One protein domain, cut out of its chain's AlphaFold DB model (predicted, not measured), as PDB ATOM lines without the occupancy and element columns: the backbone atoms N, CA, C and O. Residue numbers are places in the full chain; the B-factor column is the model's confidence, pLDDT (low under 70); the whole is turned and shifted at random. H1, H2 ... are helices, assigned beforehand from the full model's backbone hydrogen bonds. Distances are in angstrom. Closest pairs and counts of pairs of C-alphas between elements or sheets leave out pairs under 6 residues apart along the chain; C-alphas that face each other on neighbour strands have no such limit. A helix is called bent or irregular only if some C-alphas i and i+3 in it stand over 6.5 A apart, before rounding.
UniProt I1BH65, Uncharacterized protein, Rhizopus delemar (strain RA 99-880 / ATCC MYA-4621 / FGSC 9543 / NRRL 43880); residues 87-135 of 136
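Overview. This is residues 87 to 135 of the 136 residues of an uncharacterized protein of Rhizopus delemar (strain RA 99-880 / ATCC MYA-4621 / FGSC 9543 / NRRL 43880) (UniProt I1BH65). The model is a long, open helical hairpin: the long helix H1 makes one leg, the chain folds back through the link of residues 114 to 120, and the shorter helix H2 returns along H1. The two legs meet between residues 99 to 106 of H1 and 121 to 125 of H2, while residues 87 to 94 and 129 to 135 stand free at the other end. The printed part has 49 residues with two named helices, H1 then H2, and no named strand; its class is all helix. The whole is loose, with a radius of gyration of the C-alphas of 12.7 A, and elongated, spanning 37 by 20 by 11 A.

Arrangement. H1, residues 89 to 113, and H2, residues 121 to 133, form a helical hairpin. They run opposite ways at a shallow tilt of 20 degrees. They touch, with 4 pairs of C-alphas within 8 A, through residues 99 to 106 of H1 and 121 to 125 of H2 alone. The closest C-alphas of the two are those of Tyr 103 and Phe 121, 6.2 A apart. Their centres are 13.3 A apart. In H2 every O i to N i+4 pair is within hydrogen-bond range; in H1 18 of 21 are.

Along the chain. H1 begins at C-alpha 89 (232.760, 261.228, 254.025), ends at C-alpha 113 (242.801, 293.849, 247.928) and measures 34.7 A from first to last C-alpha. H1 is neither bent nor irregular, but only just: C-alphas 98 and 101 are 6.4 A apart. H2 measures 18.3 A and ends at C-alpha 133 (233.384, 263.059, 236.032).

Size, cuts and confidence. The two C-alphas farthest apart are those of Gly 114 and Val 135, 38.1 A. The link from H1 to H2, 7 residues, is short, and the printed part has no cut. The mean pLDDT of the printed part is 75.7; it is under 70 at residues 87, 114 to 122, 125, 132 and 135.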
ATOM      1  N   LYS A  87     226.229 263.002 251.915       68.88
ATOM      2  CA  LYS A  87     227.448 262.799 251.125       68.88
ATOM      3  C   LYS A  87     228.325 261.794 251.865       68.88
ATOM      4  O   LYS A  87     228.447 261.868 253.086       68.88
ATOM      5  N   ARG A  88     228.918 260.849 251.131       81.94
ATOM      6  CA  ARG A  88     229.970 259.992 251.688       81.94
ATOM      7  C   ARG A  88     231.108 260.878 252.221       81.94
ATOM      8  O   ARG A  88     231.347 261.961 251.685       81.94
ATOM      9  N   LEU A  89     231.761 260.436 253.296       82.75
ATOM     10  CA  LEU A  89     232.760 261.228 254.025       82.75
ATOM     11  C   LEU A  89     233.921 261.678 253.125       82.75
ATOM     12  O   LEU A  89     234.338 262.825 253.197       82.75
ATOM     13  N   ASP A  90     234.392 260.794 252.249       84.38
ATOM     14  CA  ASP A  90     235.414 261.061 251.232       84.38
ATOM     15  C   ASP A  90     235.023 262.224 250.308       84.38
ATOM     16  O   ASP A  90     235.778 263.186 250.167       84.38
ATOM     17  N   LYS A  91     233.803 262.199 249.758       80.62
ATOM     18  CA  LYS A  91     233.279 263.291 248.922       80.62
ATOM     19  C   LYS A  91     233.107 264.589 249.714       80.62
ATOM     20  O   LYS A  91     233.302 265.669 249.165       80.62
ATOM     21  N   LEU A  92     232.747 264.510 250.996       84.19
ATOM     22  CA  LEU A  92     232.639 265.690 251.854       84.19
ATOM     23  C   LEU A  92     234.010 266.329 252.108       84.19
ATOM     24  O   LEU A  92     234.146 267.539 251.948       84.19
ATOM     25  N   VAL A  93     235.015 265.529 252.472       85.44
ATOM     26  CA  VAL A  93     236.387 266.011 252.695       85.44
ATOM     27  C   VAL A  93     236.943 266.625 251.413       85.44
ATOM     28  O   VAL A  93     237.500 267.717 251.466       85.44
ATOM     29  N   PHE A  94     236.717 265.987 250.261       85.62
ATOM     30  CA  PHE A  94     237.136 266.522 248.968       85.62
ATOM     31  C   PHE A  94     236.565 267.922 248.700       85.62
ATOM     32  O   PHE A  94     237.324 268.827 248.370       85.62
ATOM     33  N   VAL A  95     235.255 268.124 248.888       84.44
ATOM     34  CA  VAL A  95     234.606 269.432 248.670       84.44
ATOM     35  C   VAL A  95     235.103 270.481 249.669       84.44
ATOM     36  O   VAL A  95     235.336 271.631 249.302       84.44
ATOM     37  N   LEU A  96     235.285 270.112 250.942       86.00
ATOM     38  CA  LEU A  96     235.761 271.053 251.959       86.00
ATOM     39  C   LEU A  96     237.185 271.551 251.666       86.00
ATOM     40  O   LEU A  96     237.441 272.747 251.785       86.00
ATOM     41  N   VAL A  97     238.085 270.654 251.260       84.81
ATOM     42  CA  VAL A  97     239.494 270.989 250.998       84.81
ATOM     43  C   VAL A  97     239.663 271.670 249.638       84.81
ATOM     44  O   VAL A  97     240.309 272.706 249.536       84.81
ATOM     45  N   ASN A  98     239.067 271.129 248.576       84.00
ATOM     46  CA  ASN A  98     239.356 271.615 247.224       84.00
ATOM     47  C   ASN A  98     238.476 272.793 246.798       84.00
ATOM     48  O   ASN A  98     238.924 273.637 246.019       84.00
ATOM     49  N   ASP A  99     237.241 272.881 247.302       83.25
ATOM     50  CA  ASP A  99     236.304 273.930 246.895       83.25
ATOM     51  C   ASP A  99     236.142 275.004 247.969       83.25
ATOM     52  O   ASP A  99     236.326 276.187 247.682       83.25
ATOM     53  N   VAL A 100     235.822 274.621 249.208       85.00
ATOM     54  CA  VAL A 100     235.499 275.594 250.267       85.00
ATOM     55  C   VAL A 100     236.732 276.376 250.709       85.00
ATOM     56  O   VAL A 100     236.681 277.604 250.740       85.00
ATOM     57  N   GLU A 101     237.839 275.703 251.027       85.75
ATOM     58  CA  GLU A 101     239.080 276.377 251.433       85.75
ATOM     59  C   GLU A 101     239.603 277.299 250.323       85.75
ATOM     60  O   GLU A 101     239.906 278.469 250.570       85.75
ATOM     61  N   TYR A 102     239.613 276.811 249.080       84.19
ATOM     62  CA  TYR A 102     240.021 277.605 247.926       84.19
ATOM     63  C   TYR A 102     239.152 278.864 247.753       84.19
ATOM     64  O   TYR A 102     239.681 279.964 247.586       84.19
ATOM     65  N   TYR A 103     237.823 278.731 247.846       84.75
ATOM     66  CA  TYR A 103     236.907 279.872 247.780       84.75
ATOM     67  C   TYR A 103     237.168 280.893 248.888       84.75
ATOM     68  O   TYR A 103     237.249 282.087 248.613       84.75
ATOM     69  N   LEU A 104     237.306 280.439 250.137       83.19
ATOM     70  CA  LEU A 104     237.502 281.329 251.281       83.19
ATOM     71  C   LEU A 104     238.821 282.098 251.182       83.19
ATOM     72  O   LEU A 104     238.839 283.293 251.467       83.19
ATOM     73  N   ASN A 105     239.890 281.447 250.720       83.31
ATOM     74  CA  ASN A 105     241.171 282.107 250.474       83.31
ATOM     75  C   ASN A 105     241.047 283.185 249.388       83.31
ATOM     76  O   ASN A 105     241.509 284.307 249.582       83.31
ATOM     77  N   GLN A 106     240.348 282.888 248.289       80.81
ATOM     78  CA  GLN A 106     240.091 283.867 247.229       80.81
ATOM     79  C   GLN A 106     239.230 285.044 247.709       80.81
ATOM     80  O   GLN A 106     239.520 286.193 247.385       80.81
ATOM     81  N   GLU A 107     238.185 284.795 248.501       78.81
ATOM     82  CA  GLU A 107     237.357 285.868 249.063       78.81
ATOM     83  C   GLU A 107     238.138 286.719 250.072       78.81
ATOM     84  O   GLU A 107     237.964 287.938 250.097       78.81
ATOM     85  N   PHE A 108     239.010 286.110 250.879       79.31
ATOM     86  CA  PHE A 108     239.888 286.833 251.796       79.31
ATOM     87  C   PHE A 108     240.849 287.747 251.032       79.31
ATOM     88  O   PHE A 108     240.890 288.946 251.304       79.31
ATOM     89  N   GLU A 109     241.551 287.218 250.026       79.62
ATOM     90  CA  GLU A 109     242.414 288.008 249.145       79.62
ATOM     91  C   GLU A 109     241.636 289.142 248.472       79.62
ATOM     92  O   GLU A 109     242.104 290.280 248.446       79.62
ATOM     93  N   ARG A 110     240.411 288.873 248.004       76.56
ATOM     94  CA  ARG A 110     239.538 289.882 247.398       76.56
ATOM     95  C   ARG A 110     239.215 291.020 248.365       76.56
ATOM     96  O   ARG A 110     239.319 292.188 247.992       76.56
ATOM     97  N   VAL A 111     238.806 290.689 249.591       74.75
ATOM     98  CA  VAL A 111     238.472 291.671 250.634       74.75
ATOM     99  C   VAL A 111     239.704 292.487 251.025       74.75
ATOM    100  O   VAL A 111     239.603 293.705 251.144       74.75
ATOM    101  N   VAL A 112     240.866 291.844 251.162       76.81
ATOM    102  CA  VAL A 112     242.137 292.511 251.483       76.81
ATOM    103  C   VAL A 112     242.587 293.445 250.355       76.81
ATOM    104  O   VAL A 112     243.064 294.542 250.627       76.81
ATOM    105  N   GLN A 113     242.412 293.047 249.093       76.19
ATOM    106  CA  GLN A 113     242.801 293.849 247.928       76.19
ATOM    107  C   GLN A 113     241.764 294.916 247.536       76.19
ATOM    108  O   GLN A 113     242.044 295.741 246.670       76.19
ATOM    109  N   GLY A 114     240.567 294.914 248.135       69.94
ATOM    110  CA  GLY A 114     239.494 295.865 247.817       69.94
ATOM    111  C   GLY A 114     238.899 295.705 246.409       69.94
ATOM    112  O   GLY A 114     238.203 296.597 245.923       69.94
ATOM    113  N   ASN A 115     239.157 294.580 245.743       64.44
ATOM    114  CA  ASN A 115     238.744 294.346 244.362       64.44
ATOM    115  C   ASN A 115     237.305 293.809 244.314       64.44
ATOM    116  O   ASN A 115     237.032 292.705 244.756       64.44
ATOM    117  N   GLY A 116     236.358 294.553 243.738       58.81
ATOM    118  CA  GLY A 116     234.952 294.121 243.615       58.81
ATOM    119  C   GLY A 116     234.667 293.104 242.496       58.81
ATOM    120  O   GLY A 116     233.506 292.785 242.245       58.81
ATOM    121  N   ALA A 117     235.692 292.630 241.784       59.41
ATOM    122  CA  ALA A 117     235.526 291.702 240.669       59.41
ATOM    123  C   ALA A 117     235.164 290.289 241.163       59.41
ATOM    124  O   ALA A 117     235.693 289.802 242.162       59.41
ATOM    125  N   MET A 118     234.241 289.631 240.459       58.25
ATOM    126  CA  MET A 118     233.762 288.290 240.798       58.25
ATOM    127  C   MET A 118     234.911 287.271 240.723       58.25
ATOM    128  O   MET A 118     235.630 287.224 239.726       58.25
ATOM    129  N   SER A 119     235.073 286.464 241.777       63.00
ATOM    130  CA  SER A 119     236.128 285.447 241.856       63.00
ATOM    131  C   SER A 119     235.994 284.432 240.705       63.00
ATOM    132  O   SER A 119     234.878 283.982 240.425       63.00
ATOM    133  N   PRO A 120     237.104 284.003 240.063       65.19
ATOM    134  CA  PRO A 120     237.093 282.943 239.049       65.19
ATOM    135  C   PRO A 120     236.705 281.568 239.621       65.19
ATOM    136  O   PRO A 120     236.680 280.585 238.880       65.19
ATOM    137  N   PHE A 121     236.373 281.500 240.914       67.19
ATOM    138  CA  PHE A 121     235.934 280.319 241.639       67.19
ATOM    139  C   PHE A 121     234.955 279.438 240.857       67.19
ATOM    140  O   PHE A 121     235.257 278.276 240.618       67.19
ATOM    141  N   PHE A 122     233.829 279.980 240.384       66.25
ATOM    142  CA  PHE A 122     232.817 279.174 239.685       66.25
ATOM    143  C   PHE A 122     233.338 278.557 238.378       66.25
ATOM    144  O   PHE A 122     232.885 277.488 237.971       66.25
ATOM    145  N   LYS A 123     234.310 279.203 237.719       70.06
ATOM    146  CA  LYS A 123     234.962 278.653 236.523       70.06
ATOM    147  C   LYS A 123     235.855 277.469 236.890       70.06
ATOM    148  O   LYS A 123     235.834 276.467 236.189       70.06
ATOM    149  N   GLN A 124     236.623 277.579 237.970       70.75
ATOM    150  CA  GLN A 124     237.501 276.500 238.424       70.75
ATOM    151  C   GLN A 124     236.741 275.344 239.074       70.75
ATOM    152  O   GLN A 124     237.098 274.197 238.838       70.75
ATOM    153  N   GLN A 125     235.668 275.627 239.818       69.94
ATOM    154  CA  GLN A 125     234.766 274.606 240.348       69.94
ATOM    155  C   GLN A 125     234.218 273.738 239.209       69.94
ATOM    156  O   GLN A 125     234.313 272.520 239.269       69.94
ATOM    157  N   ARG A 126     233.746 274.361 238.123       71.94
ATOM    158  CA  ARG A 126     233.256 273.635 236.946       71.94
ATOM    159  C   ARG A 126     234.329 272.775 236.275       71.94
ATOM    160  O   ARG A 126     234.020 271.688 235.812       71.94
ATOM    161  N   LEU A 127     235.572 273.255 236.199       76.00
ATOM    162  CA  LEU A 127     236.683 272.468 235.649       76.00
ATOM    163  C   LEU A 127     236.970 271.233 236.513       76.00
ATOM    164  O   LEU A 127     237.103 270.146 235.969       76.00
ATOM    165  N   ARG A 128     236.966 271.380 237.845       75.38
ATOM    166  CA  ARG A 128     237.152 270.256 238.777       75.38
ATOM    167  C   ARG A 128     236.001 269.253 238.745       75.38
ATOM    168  O   ARG A 128     236.238 268.060 238.877       75.38
ATOM    169  N   GLU A 129     234.765 269.723 238.585       72.12
ATOM    170  CA  GLU A 129     233.596 268.850 238.414       72.12
ATOM    171  C   GLU A 129     233.735 267.991 237.149       72.12
ATOM    172  O   GLU A 129     233.535 266.784 237.222       72.12
ATOM    173  N   LEU A 130     234.167 268.586 236.030       73.12
ATOM    174  CA  LEU A 130     234.425 267.857 234.783       73.12
ATOM    175  C   LEU A 130     235.576 266.850 234.924       73.12
ATOM    176  O   LEU A 130     235.441 265.711 234.495       73.12
ATOM    177  N   GLU A 131     236.682 267.234 235.570       76.62
ATOM    178  CA  GLU A 131     237.805 266.323 235.850       76.62
ATOM    179  C   GLU A 131     237.389 265.149 236.753       76.62
ATOM    180  O   GLU A 131     237.859 264.030 236.571       76.62
ATOM    181  N   ALA A 132     236.500 265.376 237.725       68.06
ATOM    182  CA  ALA A 132     235.991 264.320 238.597       68.06
ATOM    183  C   ALA A 132     235.023 263.369 237.871       68.06
ATOM    184  O   ALA A 132     234.989 262.185 238.200       68.06
ATOM    185  N   GLU A 133     234.259 263.868 236.894       71.62
ATOM    186  CA  GLU A 133     233.384 263.059 236.032       71.62
ATOM    187  C   GLU A 133     234.168 262.194 235.029       71.62
ATOM    188  O   GLU A 133     233.662 261.158 234.616       71.62
ATOM    189  N   GLU A 134     235.397 262.574 234.659       70.12
ATOM    190  CA  GLU A 134     236.271 261.774 233.779       70.12
ATOM    191  C   GLU A 134     236.929 260.568 234.475       70.12
ATOM    192  O   GLU A 134     237.451 259.678 233.802       70.12
ATOM    193  N   VAL A 135     236.949 260.546 235.812       65.44
ATOM    194  CA  VAL A 135     237.627 259.509 236.614       65.44
ATOM    195  C   VAL A 135     236.661 258.409 237.099       65.44
ATOM    196  O   VAL A 135     237.131 257.354 237.533       65.44
TER     197      VAL A 135